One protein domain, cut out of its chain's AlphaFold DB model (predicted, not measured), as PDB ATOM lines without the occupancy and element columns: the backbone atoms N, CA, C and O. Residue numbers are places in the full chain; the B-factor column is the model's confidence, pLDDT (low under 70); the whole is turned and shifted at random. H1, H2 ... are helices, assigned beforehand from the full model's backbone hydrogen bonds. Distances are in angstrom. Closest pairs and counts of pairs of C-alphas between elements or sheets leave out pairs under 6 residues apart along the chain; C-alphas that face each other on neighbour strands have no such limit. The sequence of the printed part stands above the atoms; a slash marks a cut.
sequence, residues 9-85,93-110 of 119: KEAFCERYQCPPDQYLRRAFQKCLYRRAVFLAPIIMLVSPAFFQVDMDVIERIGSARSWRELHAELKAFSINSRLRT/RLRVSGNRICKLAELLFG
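What this domain is: This is residues 9 to 85 and 93 to 110 of the 119 residues of an uncharacterized protein of Verrucomicrobia subdivision 3 bacterium (UniProt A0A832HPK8). H4 and H5 fold back on each other as a helical hairpin; H2 crosses H4, H1 and H3 sit at its opposite ends, and H6 packs on H1. The printed part has 95 residues, with six named helices, H1 to H6 in that order along the chain, which hold 74 of them, and no named strand; the class is all helix, and the whole is compact, with a radius of gyration of the C-alphas of 13.1 A and spans of 36 by 30 by 20 A.

Where its parts are: H1, residues 9 to 16, begins at C-alpha 9 (63.854, 317.871, -40.534). H2 is 23 to 31, H3 34 to 46, H4 48 to 62, 21.0 A long, and H5 67 to 83, 24.3 A. H6, 98 to 109, ends at C-alpha 109 (65.824, 324.708, -49.939).

How they stand to each other: H4, the hub, touches H5 with residues 57 to 61 alone, opposite ways at a shallow tilt of 22 degrees; C-alphas 61 and 70 are closest, 5.8 A. Every O i to N i+4 pair is within hydrogen-bond range in H1, H2, H5 and H6, 6 of 9 in H3, 8 of 11 in H4.

The domain as a whole: Residues 86 to 92 are not printed; C-alphas 85 and 93 are 14.3 A apart. 26 residues have pLDDT under 70.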
ATOM      1  N   LYS A   9      63.360 317.954 -41.914       89.75
ATOM      2  CA  LYS A   9      63.854 317.871 -40.534       89.75
ATOM      3  C   LYS A   9      65.366 318.061 -40.464       89.75
ATOM      4  O   LYS A   9      65.826 318.860 -39.650       89.75
ATOM      5  N   GLU A  10      66.127 317.372 -41.308       88.56
ATOM      6  CA  GLU A  10      67.591 317.490 -41.353       88.56
ATOM      7  C   GLU A  10      68.026 318.904 -41.743       88.56
ATOM      8  O   GLU A  10      68.816 319.518 -41.028       88.56
ATOM      9  N   ALA A  11      67.442 319.472 -42.805       88.50
ATOM     10  CA  ALA A  11      67.734 320.845 -43.215       88.50
ATOM     11  C   ALA A  11      67.410 321.861 -42.112       88.50
ATOM     12  O   ALA A  11      68.184 322.790 -41.874       88.50
ATOM     13  N   PHE A  12      66.284 321.683 -41.417       88.31
ATOM     14  CA  PHE A  12      65.902 322.537 -40.298       88.31
ATOM     15  C   PHE A  12      66.898 322.421 -39.139       88.31
ATOM     16  O   PHE A  12      67.335 323.439 -38.604       88.31
ATOM     17  N   CYS A  13      67.269 321.199 -38.757       87.75
ATOM     18  CA  CYS A  13      68.204 320.955 -37.661       87.75
ATOM     19  C   CYS A  13      69.583 321.548 -37.945       87.75
ATOM     20  O   CYS A  13      70.164 322.169 -37.060       87.75
ATOM     21  N   GLU A  14      70.063 321.434 -39.182       87.88
ATOM     22  CA  GLU A  14      71.335 322.010 -39.617       87.88
ATOM     23  C   GLU A  14      71.296 323.543 -39.616       87.88
ATOM     24  O   GLU A  14      72.193 324.194 -39.083       87.88
ATOM     25  N   ARG A  15      70.212 324.140 -40.129       87.00
ATOM     26  CA  ARG A  15      70.042 325.600 -40.186       87.00
ATOM     27  C   ARG A  15      69.895 326.237 -38.805       87.00
ATOM     28  O   ARG A  15      70.384 327.342 -38.589       87.00
ATOM     29  N   TYR A  16      69.171 325.582 -37.900       85.12
ATOM     30  CA  TYR A  16      68.840 326.109 -36.572       85.12
ATOM     31  C   TYR A  16      69.674 325.495 -35.443       85.12
ATOM     32  O   TYR A  16      69.360 325.746 -34.274       85.12
ATOM     33  N   GLN A  17      70.692 324.695 -35.788       86.19
ATOM     34  CA  GLN A  17      71.562 323.962 -34.864       86.19
ATOM     35  C   GLN A  17      70.769 323.323 -33.716       86.19
ATOM     36  O   GLN A  17      71.069 323.516 -32.537       86.19
ATOM     37  N   CYS A  18      69.681 322.625 -34.055       84.94
ATOM     38  CA  CYS A  18      68.837 321.967 -33.065       84.94
ATOM     39  C   CYS A  18      68.927 320.447 -33.185       84.94
ATOM     40  O   CYS A  18      68.951 319.936 -34.304       84.94
ATOM     41  N   PRO A  19      68.917 319.714 -32.060       86.31
ATOM     42  CA  PRO A  19      68.852 318.265 -32.113       86.31
ATOM     43  C   PRO A  19      67.509 317.802 -32.705       86.31
ATOM     44  O   PRO A  19      66.485 318.479 -32.525       86.31
ATOM     45  N   PRO A  20      67.492 316.643 -33.383       80.88
ATOM     46  CA  PRO A  20      66.308 316.108 -34.051       80.88
ATOM     47  C   PRO A  20      65.131 315.862 -33.098       80.88
ATOM     48  O   PRO A  20      63.985 315.924 -33.539       80.88
ATOM     49  N   ASP A  21      65.382 315.647 -31.807       81.69
ATOM     50  CA  ASP A  21      64.348 315.503 -30.774       81.69
ATOM     51  C   ASP A  21      63.644 316.828 -30.446       81.69
ATOM     52  O   ASP A  21      62.472 316.863 -30.076       81.69
ATOM     53  N   GLN A  22      64.333 317.961 -30.631       83.50
ATOM     54  CA  GLN A  22      63.763 319.296 -30.415       83.50
ATOM     55  C   GLN A  22      63.118 319.887 -31.671       83.50
ATOM     56  O   GLN A  22      62.438 320.916 -31.572       83.50
ATOM     57  N   TYR A  23      63.309 319.254 -32.833       84.75
ATOM     58  CA  TYR A  23      62.758 319.705 -34.111       84.75
ATOM     59  C   TYR A  23      61.259 319.980 -34.003       84.75
ATOM     60  O   TYR A  23      60.833 321.097 -34.283       84.75
ATOM     61  N   LEU A  24      60.475 319.008 -33.525       83.19
ATOM     62  CA  LEU A  24      59.015 319.112 -33.455       83.19
ATOM     63  C   LEU A  24      58.573 320.347 -32.674       83.19
ATOM     64  O   LEU A  24      57.798 321.163 -33.166       83.19
ATOM     65  N   ARG A  25      59.137 320.534 -31.479       82.12
ATOM     66  CA  ARG A  25      58.795 321.651 -30.595       82.12
ATOM     67  C   ARG A  25      59.215 322.999 -31.188       82.12
ATOM     68  O   ARG A  25      58.443 323.957 -31.130       82.12
ATOM     69  N   ARG A  26      60.411 323.091 -31.783       83.25
ATOM     70  CA  ARG A  26      60.924 324.341 -32.377       83.25
ATOM     71  C   ARG A  26      60.223 324.698 -33.686       83.25
ATOM     72  O   ARG A  26      59.850 325.857 -33.876       83.25
ATOM     73  N   ALA A  27      60.017 323.724 -34.567       83.56
ATOM     74  CA  ALA A  27      59.264 323.891 -35.803       83.56
ATOM     75  C   ALA A  27      57.824 324.306 -35.489       83.56
ATOM     76  O   ALA A  27      57.341 325.285 -36.054       83.56
ATOM     77  N   PHE A  28      57.188 323.670 -34.499       80.62
ATOM     78  CA  PHE A  28      55.865 324.060 -34.017       80.62
ATOM     79  C   PHE A  28      55.835 325.519 -33.565       80.62
ATOM     80  O   PHE A  28      55.043 326.293 -34.093       80.62
ATOM     81  N   GLN A  29      56.751 325.955 -32.697       77.56
ATOM     82  CA  GLN A  29      56.815 327.353 -32.245       77.56
ATOM     83  C   GLN A  29      57.036 328.367 -33.383       77.56
ATOM     84  O   GLN A  29      56.467 329.460 -33.349       77.56
ATOM     85  N   LYS A  30      57.840 328.034 -34.402       79.38
ATOM     86  CA  LYS A  30      58.075 328.902 -35.576       79.38
ATOM     87  C   LYS A  30      56.845 328.975 -36.490       79.38
ATOM     88  O   LYS A  30      56.509 330.045 -37.016       79.38
ATOM     89  N   CYS A  31      56.166 327.846 -36.659       74.19
ATOM     90  CA  CYS A  31      54.960 327.703 -37.466       74.19
ATOM     91  C   CYS A  31      53.712 328.289 -36.789       74.19
ATOM     92  O   CYS A  31      52.781 328.718 -37.479       74.19
ATOM     93  N   LEU A  32      53.707 328.367 -35.458       73.06
ATOM     94  CA  LEU A  32      52.625 328.937 -34.669       73.06
ATOM     95  C   LEU A  32      52.625 330.471 -34.738       73.06
ATOM     96  O   LEU A  32      53.667 331.136 -34.771       73.06
ATOM     97  N   TYR A  33      51.441 331.078 -34.767       68.50
ATOM     98  CA  TYR A  33      51.321 332.536 -34.790       68.50
ATOM     99  C   TYR A  33      51.925 333.154 -33.517       68.50
ATOM    100  O   TYR A  33      51.760 332.603 -32.438       68.50
ATOM    101  N   ARG A  34      52.586 334.321 -33.586       67.00
ATOM    102  CA  ARG A  34      53.288 334.901 -32.412       67.00
ATOM    103  C   ARG A  34      52.380 335.055 -31.184       67.00
ATOM    104  O   ARG A  34      52.793 334.752 -30.077       67.00
ATOM    105  N   ARG A  35      51.127 335.470 -31.396       66.31
ATOM    106  CA  ARG A  35      50.114 335.572 -30.328       66.31
ATOM    107  C   ARG A  35      49.723 334.204 -29.765       66.31
ATOM    108  O   ARG A  35      49.493 334.068 -28.573       66.31
ATOM    109  N   ALA A  36      49.694 333.193 -30.625       66.38
ATOM    110  CA  ALA A  36      49.420 331.817 -30.252       66.38
ATOM    111  C   ALA A  36      50.587 331.182 -29.486       66.38
ATOM    112  O   ALA A  36      50.332 330.326 -28.660       66.38
ATOM    113  N   VAL A  37      51.840 331.612 -29.691       72.12
ATOM    114  CA  VAL A  37      53.005 331.101 -28.937       72.12
ATOM    115  C   VAL A  37      52.864 331.371 -27.440       72.12
ATOM    116  O   VAL A  37      53.141 330.484 -26.641       72.12
ATOM    117  N   PHE A  38      52.366 332.551 -27.062       70.38
ATOM    118  CA  PHE A  38      52.093 332.875 -25.659       70.38
ATOM    119  C   PHE A  38      50.889 332.109 -25.095       70.38
ATOM    120  O   PHE A  38      50.887 331.745 -23.925       70.38
ATOM    121  N   LEU A  39      49.883 331.823 -25.927       69.69
ATOM    122  CA  LEU A  39      48.689 331.072 -25.522       69.69
ATOM    123  C   LEU A  39      48.880 329.548 -25.586       69.69
ATOM    124  O   LEU A  39      48.118 328.813 -24.969       69.69
ATOM    125  N   ALA A  40      49.889 329.060 -26.307       69.69
ATOM    126  CA  ALA A  40      50.178 327.644 -26.501       69.69
ATOM    127  C   ALA A  40      50.326 326.860 -25.191       69.69
ATOM    128  O   ALA A  40      49.681 325.819 -25.095       69.69
ATOM    129  N   PRO A  41      51.093 327.313 -24.174       71.06
ATOM    130  CA  PRO A  41      51.168 326.587 -22.906       71.06
ATOM    131  C   PRO A  41      49.806 326.501 -22.204       71.06
ATOM    132  O   PRO A  41      49.462 325.453 -21.666       71.06
ATOM    133  N   ILE A  42      48.990 327.558 -22.280       74.69
ATOM    134  CA  ILE A  42      47.646 327.594 -21.683       74.69
ATOM    135  C   ILE A  42      46.718 326.611 -22.407       74.69
ATOM    136  O   ILE A  42      46.012 325.829 -21.781       74.69
ATOM    137  N   ILE A  43      46.749 326.598 -23.737       69.56
ATOM    138  CA  ILE A  43      45.908 325.704 -24.538       69.56
ATOM    139  C   ILE A  43      46.387 324.251 -24.428       69.56
ATOM    140  O   ILE A  43      45.550 323.361 -24.415       69.56
ATOM    141  N   MET A  44      47.694 323.991 -24.296       69.38
ATOM    142  CA  MET A  44      48.207 322.643 -24.014       69.38
ATOM    143  C   MET A  44      47.695 322.110 -22.676       69.38
ATOM    144  O   MET A  44      47.398 320.924 -22.592       69.38
ATOM    145  N   LEU A  45      47.575 322.967 -21.657       72.94
ATOM    146  CA  LEU A  45      47.012 322.586 -20.359       72.94
ATOM    147  C   LEU A  45      45.508 322.299 -20.450       72.94
ATOM    148  O   LEU A  45      45.033 321.323 -19.882       72.94
ATOM    149  N   VAL A  46      44.761 323.126 -21.183       70.50
ATOM    150  CA  VAL A  46      43.295 323.006 -21.285       70.50
ATOM    151  C   VAL A  46      42.868 321.922 -22.283       70.50
ATOM    152  O   VAL A  46      41.833 321.280 -22.120       70.50
ATOM    153  N   SER A  47      43.633 321.717 -23.352       64.38
ATOM    154  CA  SER A  47      43.318 320.771 -24.417       64.38
ATOM    155  C   SER A  47      44.597 320.296 -25.121       64.38
ATOM    156  O   SER A  47      44.930 320.766 -26.212       64.38
ATOM    157  N   PRO A  48      45.322 319.319 -24.549       66.69
ATOM    158  CA  PRO A  48      46.532 318.777 -25.172       66.69
ATOM    159  C   PRO A  48      46.242 318.133 -26.541       66.69
ATOM    160  O   PRO A  48      47.038 318.243 -27.472       66.69
ATOM    161  N   ALA A  49      45.044 317.562 -26.717       68.50
ATOM    162  CA  ALA A  49      44.559 317.028 -27.994       68.50
ATOM    163  C   ALA A  49      44.273 318.109 -29.057       68.50
ATOM    164  O   ALA A  49      43.973 317.791 -30.211       68.50
ATOM    165  N   PHE A  50      44.322 319.397 -28.696       67.12
ATOM    166  CA  PHE A  50      44.134 320.486 -29.649       67.12
ATOM    167  C   PHE A  50      45.301 320.575 -30.633       67.12
ATOM    168  O   PHE A  50      45.051 320.733 -31.825       67.12
ATOM    169  N   PHE A  51      46.536 320.409 -30.150       71.50
ATOM    170  CA  PHE A  51      47.752 320.548 -30.956       71.50
ATOM    171  C   PHE A  51      48.336 319.227 -31.459       71.50
ATOM    172  O   PHE A  51      49.232 319.269 -32.292       71.50
ATOM    173  N   GLN A  52      47.835 318.071 -31.007       73.44
ATOM    174  CA  GLN A  52      48.308 316.763 -31.491       73.44
ATOM    175  C   GLN A  52      48.273 316.674 -33.018       73.44
ATOM    176  O   GLN A  52      49.268 316.330 -33.639       73.44
ATOM    177  N   VAL A  53      47.165 317.101 -33.635       72.81
ATOM    178  CA  VAL A  53      47.027 317.078 -35.097       72.81
ATOM    179  C   VAL A  53      48.047 318.004 -35.773       72.81
ATOM    180  O   VAL A  53      48.576 317.660 -36.823       72.81
ATOM    181  N   ASP A  54      48.341 319.171 -35.190       75.00
ATOM    182  CA  ASP A  54      49.362 320.084 -35.717       75.00
ATOM    183  C   ASP A  54      50.784 319.504 -35.558       75.00
ATOM    184  O   ASP A  54      51.614 319.675 -36.451       75.00
ATOM    185  N   MET A  55      51.072 318.804 -34.455       78.50
ATOM    186  CA  MET A  55      52.368 318.149 -34.228       78.50
ATOM    187  C   MET A  55      52.582 316.968 -35.179       78.50
ATOM    188  O   MET A  55      53.636 316.911 -35.810       78.50
ATOM    189  N   ASP A  56      51.574 316.113 -35.369       82.12
ATOM    190  CA  ASP A  56      51.623 314.986 -36.315       82.12
ATOM    191  C   ASP A  56      51.929 315.464 -37.741       82.12
ATOM    192  O   ASP A  56      52.660 314.831 -38.499       82.12
ATOM    193  N   VAL A  57      51.379 316.616 -38.126       81.19
ATOM    194  CA  VAL A  57      51.598 317.198 -39.455       81.19
ATOM    195  C   VAL A  57      53.025 317.709 -39.600       81.19
ATOM    196  O   VAL A  57      53.652 317.483 -40.630       81.19
ATOM    197  N   ILE A  58      53.568 318.368 -38.575       84.12
ATOM    198  CA  ILE A  58      54.969 318.814 -38.573       84.12
ATOM    199  C   ILE A  58      55.924 317.621 -38.605       84.12
ATOM    200  O   ILE A  58      56.978 317.705 -39.241       84.12
ATOM    201  N   GLU A  59      55.567 316.525 -37.938       86.62
ATOM    202  CA  GLU A  59      56.332 315.284 -37.970       86.62
ATOM    203  C   GLU A  59      56.365 314.697 -39.383       86.62
ATOM    204  O   GLU A  59      57.450 314.486 -39.927       86.62
ATOM    205  N   ARG A  60      55.199 314.539 -40.023       85.62
ATOM    206  CA  ARG A  60      55.086 314.037 -41.404       85.62
ATOM    207  C   ARG A  60      55.837 314.908 -42.402       85.62
ATOM    208  O   ARG A  60      56.580 314.398 -43.235       85.62
ATOM    209  N   ILE A  61      55.705 316.228 -42.278       87.25
ATOM    210  CA  ILE A  61      56.433 317.189 -43.117       87.25
ATOM    211  C   ILE A  61      57.937 317.117 -42.853       87.25
ATOM    212  O   ILE A  61      58.720 317.313 -43.778       87.25
ATOM    213  N   GLY A  62      58.356 316.791 -41.629       87.12
ATOM    214  CA  GLY A  62      59.760 316.582 -41.284       87.12
ATOM    215  C   GLY A  62      60.433 315.519 -42.150       87.12
ATOM    216  O   GLY A  62      61.607 315.670 -42.481       87.12
ATOM    217  N   SER A  63      59.679 314.506 -42.572       88.25
ATOM    218  CA  SER A  63      60.141 313.424 -43.448       88.25
ATOM    219  C   SER A  63      60.104 313.773 -44.939       88.25
ATOM    220  O   SER A  63      60.647 313.016 -45.743       88.25
ATOM    221  N   ALA A  64      59.498 314.903 -45.323       89.38
ATOM    222  CA  ALA A  64      59.376 315.301 -46.721       89.38
ATOM    223  C   ALA A  64      60.749 315.607 -47.339       89.38
ATOM    224  O   ALA A  64      61.581 316.305 -46.747       89.38
ATOM    225  N   ARG A  65      60.964 315.101 -48.557       89.06
ATOM    226  CA  ARG A  65      62.190 315.269 -49.357       89.06
ATOM    227  C   ARG A  65      61.949 315.981 -50.687       89.06
ATOM    228  O   ARG A  65      62.817 315.996 -51.557       89.06
ATOM    229  N   SER A  66      60.757 316.528 -50.889       86.81
ATOM    230  CA  SER A  66      60.425 317.302 -52.078       86.81
ATOM    231  C   SER A  66      59.334 318.325 -51.782       86.81
ATOM    232  O   SER A  66      58.493 318.141 -50.897       86.81
ATOM    233  N   TRP A  67      59.290 319.379 -52.599       83.88
ATOM    234  CA  TRP A  67      58.182 320.338 -52.607       83.88
ATOM    235  C   TRP A  67      56.827 319.656 -52.812       83.88
ATOM    236  O   TRP A  67      55.820 320.071 -52.242       83.88
ATOM    237  N   ARG A  68      56.808 318.591 -53.619       84.75
ATOM    238  CA  ARG A  68      55.601 317.833 -53.942       84.75
ATOM    239  C   ARG A  68      55.082 317.056 -52.733       84.75
ATOM    240  O   ARG A  68      53.887 317.116 -52.463       84.75
ATOM    241  N   GLU A  69      55.967 316.387 -51.994       86.62
ATOM    242  CA  GLU A  69      55.634 315.708 -50.732       86.62
ATOM    243  C   GLU A  69      55.152 316.702 -49.675       86.62
ATOM    244  O   GLU A  69      54.099 316.498 -49.075       86.62
ATOM    245  N   LEU A  70      55.850 317.832 -49.514       86.06
ATOM    246  CA  LEU A  70      55.445 318.872 -48.569       86.06
ATOM    247  C   LEU A  70      54.044 319.413 -48.894       86.06
ATOM    248  O   LEU A  70      53.197 319.524 -48.006       86.06
ATOM    249  N   HIS A  71      53.760 319.722 -50.163       84.19
ATOM    250  CA  HIS A  71      52.431 320.178 -50.582       84.19
ATOM    251  C   HIS A  71      51.357 319.094 -50.436       84.19
ATOM    252  O   HIS A  71      50.219 319.420 -50.091       84.19
ATOM    253  N   ALA A  72      51.690 317.822 -50.675       85.69
ATOM    254  CA  ALA A  72      50.765 316.709 -50.479       85.69
ATOM    255  C   ALA A  72      50.347 316.587 -49.006       85.69
ATOM    256  O   ALA A  72      49.148 316.540 -48.723       85.69
ATOM    257  N   GLU A  73      51.304 316.649 -48.076       85.06
ATOM    258  CA  GLU A  73      51.036 316.624 -46.632       85.06
ATOM    259  C   GLU A  73      50.229 317.849 -46.175       85.06
ATOM    260  O   GLU A  73      49.233 317.716 -45.462       85.06
ATOM    261  N   LEU A  74      50.575 319.055 -46.647       81.31
ATOM    262  CA  LEU A  74      49.804 320.268 -46.343       81.31
ATOM    263  C   LEU A  74      48.365 320.199 -46.877       81.31
ATOM    264  O   LEU A  74      47.427 320.651 -46.211       81.31
ATOM    265  N   LYS A  75      48.166 319.631 -48.071       80.06
ATOM    266  CA  LYS A  75      46.838 319.445 -48.663       80.06
ATOM    267  C   LYS A  75      46.033 318.409 -47.880       80.06
ATOM    268  O   LYS A  75      44.871 318.670 -47.566       80.06
ATOM    269  N   ALA A  76      46.648 317.284 -47.516       78.81
ATOM    270  CA  ALA A  76      46.038 316.256 -46.675       78.81
ATOM    271  C   ALA A  76      45.632 316.827 -45.308       78.81
ATOM    272  O   ALA A  76      44.505 316.608 -44.859       78.81
ATOM    273  N   PHE A  77      46.493 317.649 -44.700       72.62
ATOM    274  CA  PHE A  77      46.167 318.388 -43.486       72.62
ATOM    275  C   PHE A  77      44.968 319.303 -43.701       72.62
ATOM    276  O   PHE A  77      43.993 319.193 -42.966       72.62
ATOM    277  N   SER A  78      44.972 320.160 -44.726       69.19
ATOM    278  CA  SER A  78      43.850 321.066 -44.992       69.19
ATOM    279  C   SER A  78      42.526 320.311 -45.151       69.19
ATOM    280  O   SER A  78      41.519 320.736 -44.587       69.19
ATOM    281  N   ILE A  79      42.516 319.187 -45.872       67.38
ATOM    282  CA  ILE A  79      41.315 318.366 -46.096       67.38
ATOM    283  C   ILE A  79      40.844 317.722 -44.787       67.38
ATOM    284  O   ILE A  79      39.695 317.915 -44.390       67.38
ATOM    285  N   ASN A  80      41.732 317.032 -44.065       65.50
ATOM    286  CA  ASN A  80      41.397 316.376 -42.799       65.50
ATOM    287  C   ASN A  80      40.941 317.397 -41.742       65.50
ATOM    288  O   ASN A  80      39.969 317.207 -41.013       65.50
ATOM    289  N   SER A  81      41.594 318.555 -41.727       60.12
ATOM    290  CA  SER A  81      41.290 319.652 -40.822       60.12
ATOM    291  C   SER A  81      39.933 320.314 -41.086       60.12
ATOM    292  O   SER A  81      39.407 320.914 -40.149       60.12
ATOM    293  N   ARG A  82      39.400 320.223 -42.319       58.19
ATOM    294  CA  ARG A  82      38.046 320.663 -42.706       58.19
ATOM    295  C   ARG A  82      37.000 319.602 -42.373       58.19
ATOM    296  O   ARG A  82      35.941 319.944 -41.861       58.19
ATOM    297  N   LEU A  83      37.312 318.328 -42.621       55.97
ATOM    298  CA  LEU A  83      36.409 317.199 -42.362       55.97
ATOM    299  C   LEU A  83      36.152 316.971 -40.863       55.97
ATOM    300  O   LEU A  83      35.070 316.541 -40.483       55.97
ATOM    301  N   ARG A  84      37.121 317.289 -39.994       51.94
ATOM    302  CA  ARG A  84      37.007 317.099 -38.536       51.94
ATOM    303  C   ARG A  84      36.369 318.259 -37.754       51.94
ATOM    304  O   ARG A  84      36.213 318.139 -36.538       51.94
ATOM    305  N   THR A  85      36.023 319.391 -38.369       47.16
ATOM    306  CA  THR A  85      35.619 320.590 -37.605       47.16
ATOM    307  C   THR A  85      34.110 320.777 -37.457       47.16
ATOM    308  O   THR A  85      33.449 321.309 -38.342       47.16
ATOM    309  N   ARG A  93      42.621 331.962 -34.711       50.81
ATOM    310  CA  ARG A  93      43.861 332.068 -35.515       50.81
ATOM    311  C   ARG A  93      45.089 331.409 -34.836       50.81
ATOM    312  O   ARG A  93      46.189 331.957 -34.858       50.81
ATOM    313  N   LEU A  94      44.884 330.267 -34.181       55.28
ATOM    314  CA  LEU A  94      45.842 329.496 -33.385       55.28
ATOM    315  C   LEU A  94      46.451 328.312 -34.161       55.28
ATOM    316  O   LEU A  94      47.352 327.667 -33.639       55.28
ATOM    317  N   ARG A  95      45.979 328.015 -35.381       61.72
ATOM    318  CA  ARG A  95      46.495 326.905 -36.202       61.72
ATOM    319  C   ARG A  95      47.871 327.192 -36.801       61.72
ATOM    320  O   ARG A  95      48.192 328.336 -37.137       61.72
ATOM    321  N   VAL A  96      48.642 326.124 -37.007       60.91
ATOM    322  CA  VAL A  96      49.863 326.152 -37.814       60.91
ATOM    323  C   VAL A  96      49.525 326.607 -39.235       60.91
ATOM    324  O   VAL A  96      48.648 326.063 -39.905       60.91
ATOM    325  N   SER A  97      50.198 327.662 -39.696       67.00
ATOM    326  CA  SER A  97      49.960 328.213 -41.029       67.00
ATOM    327  C   SER A  97      50.769 327.436 -42.064       67.00
ATOM    328  O   SER A  97      51.997 327.500 -42.049       67.00
ATOM    329  N   GLY A  98      50.091 326.774 -43.007       69.31
ATOM    330  CA  GLY A  98      50.747 326.125 -44.150       69.31
ATOM    331  C   GLY A  98      51.662 327.085 -44.920       69.31
ATOM    332  O   GLY A  98      52.782 326.724 -45.256       69.31
ATOM    333  N   ASN A  99      51.271 328.360 -45.049       72.44
ATOM    334  CA  ASN A  99      52.123 329.397 -45.642       72.44
ATOM    335  C   ASN A  99      53.432 329.622 -44.873       72.44
ATOM    336  O   ASN A  99      54.445 329.954 -45.482       72.44
ATOM    337  N   ARG A 100      53.448 329.465 -43.541       79.31
ATOM    338  CA  ARG A 100      54.700 329.549 -42.771       79.31
ATOM    339  C   ARG A 100      55.590 328.339 -42.995       79.31
ATOM    340  O   ARG A 100      56.802 328.510 -43.029       79.31
ATOM    341  N   ILE A 101      55.003 327.159 -43.168       80.31
ATOM    342  CA  ILE A 101      55.750 325.951 -43.518       80.31
ATOM    343  C   ILE A 101      56.373 326.109 -44.909       80.31
ATOM    344  O   ILE A 101      57.569 325.883 -45.049       80.31
ATOM    345  N   CYS A 102      55.614 326.588 -45.900       81.38
ATOM    346  CA  CYS A 102      56.153 326.898 -47.226       81.38
ATOM    347  C   CYS A 102      57.283 327.931 -47.142       81.38
ATOM    348  O   CYS A 102      58.360 327.677 -47.662       81.38
ATOM    349  N   LYS A 103      57.106 329.034 -46.399       83.56
ATOM    350  CA  LYS A 103      58.188 330.014 -46.187       83.56
ATOM    351  C   LYS A 103      59.424 329.412 -45.518       83.56
ATOM    352  O   LYS A 103      60.538 329.789 -45.855       83.56
ATOM    353  N   LEU A 104      59.257 328.501 -44.559       83.94
ATOM    354  CA  LEU A 104      60.391 327.794 -43.959       83.94
ATOM    355  C   LEU A 104      61.078 326.888 -44.983       83.94
ATOM    356  O   LEU A 104      62.300 326.893 -45.048       83.94
ATOM    357  N   ALA A 105      60.320 326.169 -45.809       84.94
ATOM    358  CA  ALA A 105      60.875 325.356 -46.885       84.94
ATOM    359  C   ALA A 105      61.636 326.210 -47.911       84.94
ATOM    360  O   ALA A 105      62.737 325.835 -48.301       84.94
ATOM    361  N   GLU A 106      61.119 327.390 -48.268       85.94
ATOM    362  CA  GLU A 106      61.795 328.341 -49.162       85.94
ATOM    363  C   GLU A 106      63.117 328.827 -48.560       85.94
ATOM    364  O   GLU A 106      64.119 328.941 -49.259       85.94
ATOM    365  N   LEU A 107      63.149 329.073 -47.246       85.56
ATOM    366  CA  LEU A 107      64.366 329.475 -46.535       85.56
ATOM    367  C   LEU A 107      65.403 328.350 -46.412       85.56
ATOM    368  O   LEU A 107      66.584 328.647 -46.238       85.56
ATOM    369  N   LEU A 108      64.975 327.085 -46.444       86.00
ATOM    370  CA  LEU A 108      65.849 325.920 -46.288       86.00
ATOM    371  C   LEU A 108      66.380 325.395 -47.626       86.00
ATOM    372  O   LEU A 108      67.553 325.040 -47.712       86.00
ATOM    373  N   PHE A 109      65.531 325.345 -48.651       84.88
ATOM    374  CA  PHE A 109      65.824 324.708 -49.939       84.88
ATOM    375  C   PHE A 109      65.801 325.683 -51.126       84.88
ATOM    376  O   PHE A 109      66.027 325.271 -52.262       84.88
ATOM    377  N   GLY A 110      65.550 326.972 -50.879       83.31
ATOM    378  CA  GLY A 110      65.346 327.978 -51.919       83.31
ATOM    379  C   GLY A 110      63.904 327.995 -52.438       83.31
ATOM    380  O   GLY A 110      63.118 327.104 -52.114       83.31
TER     381      GLY A 110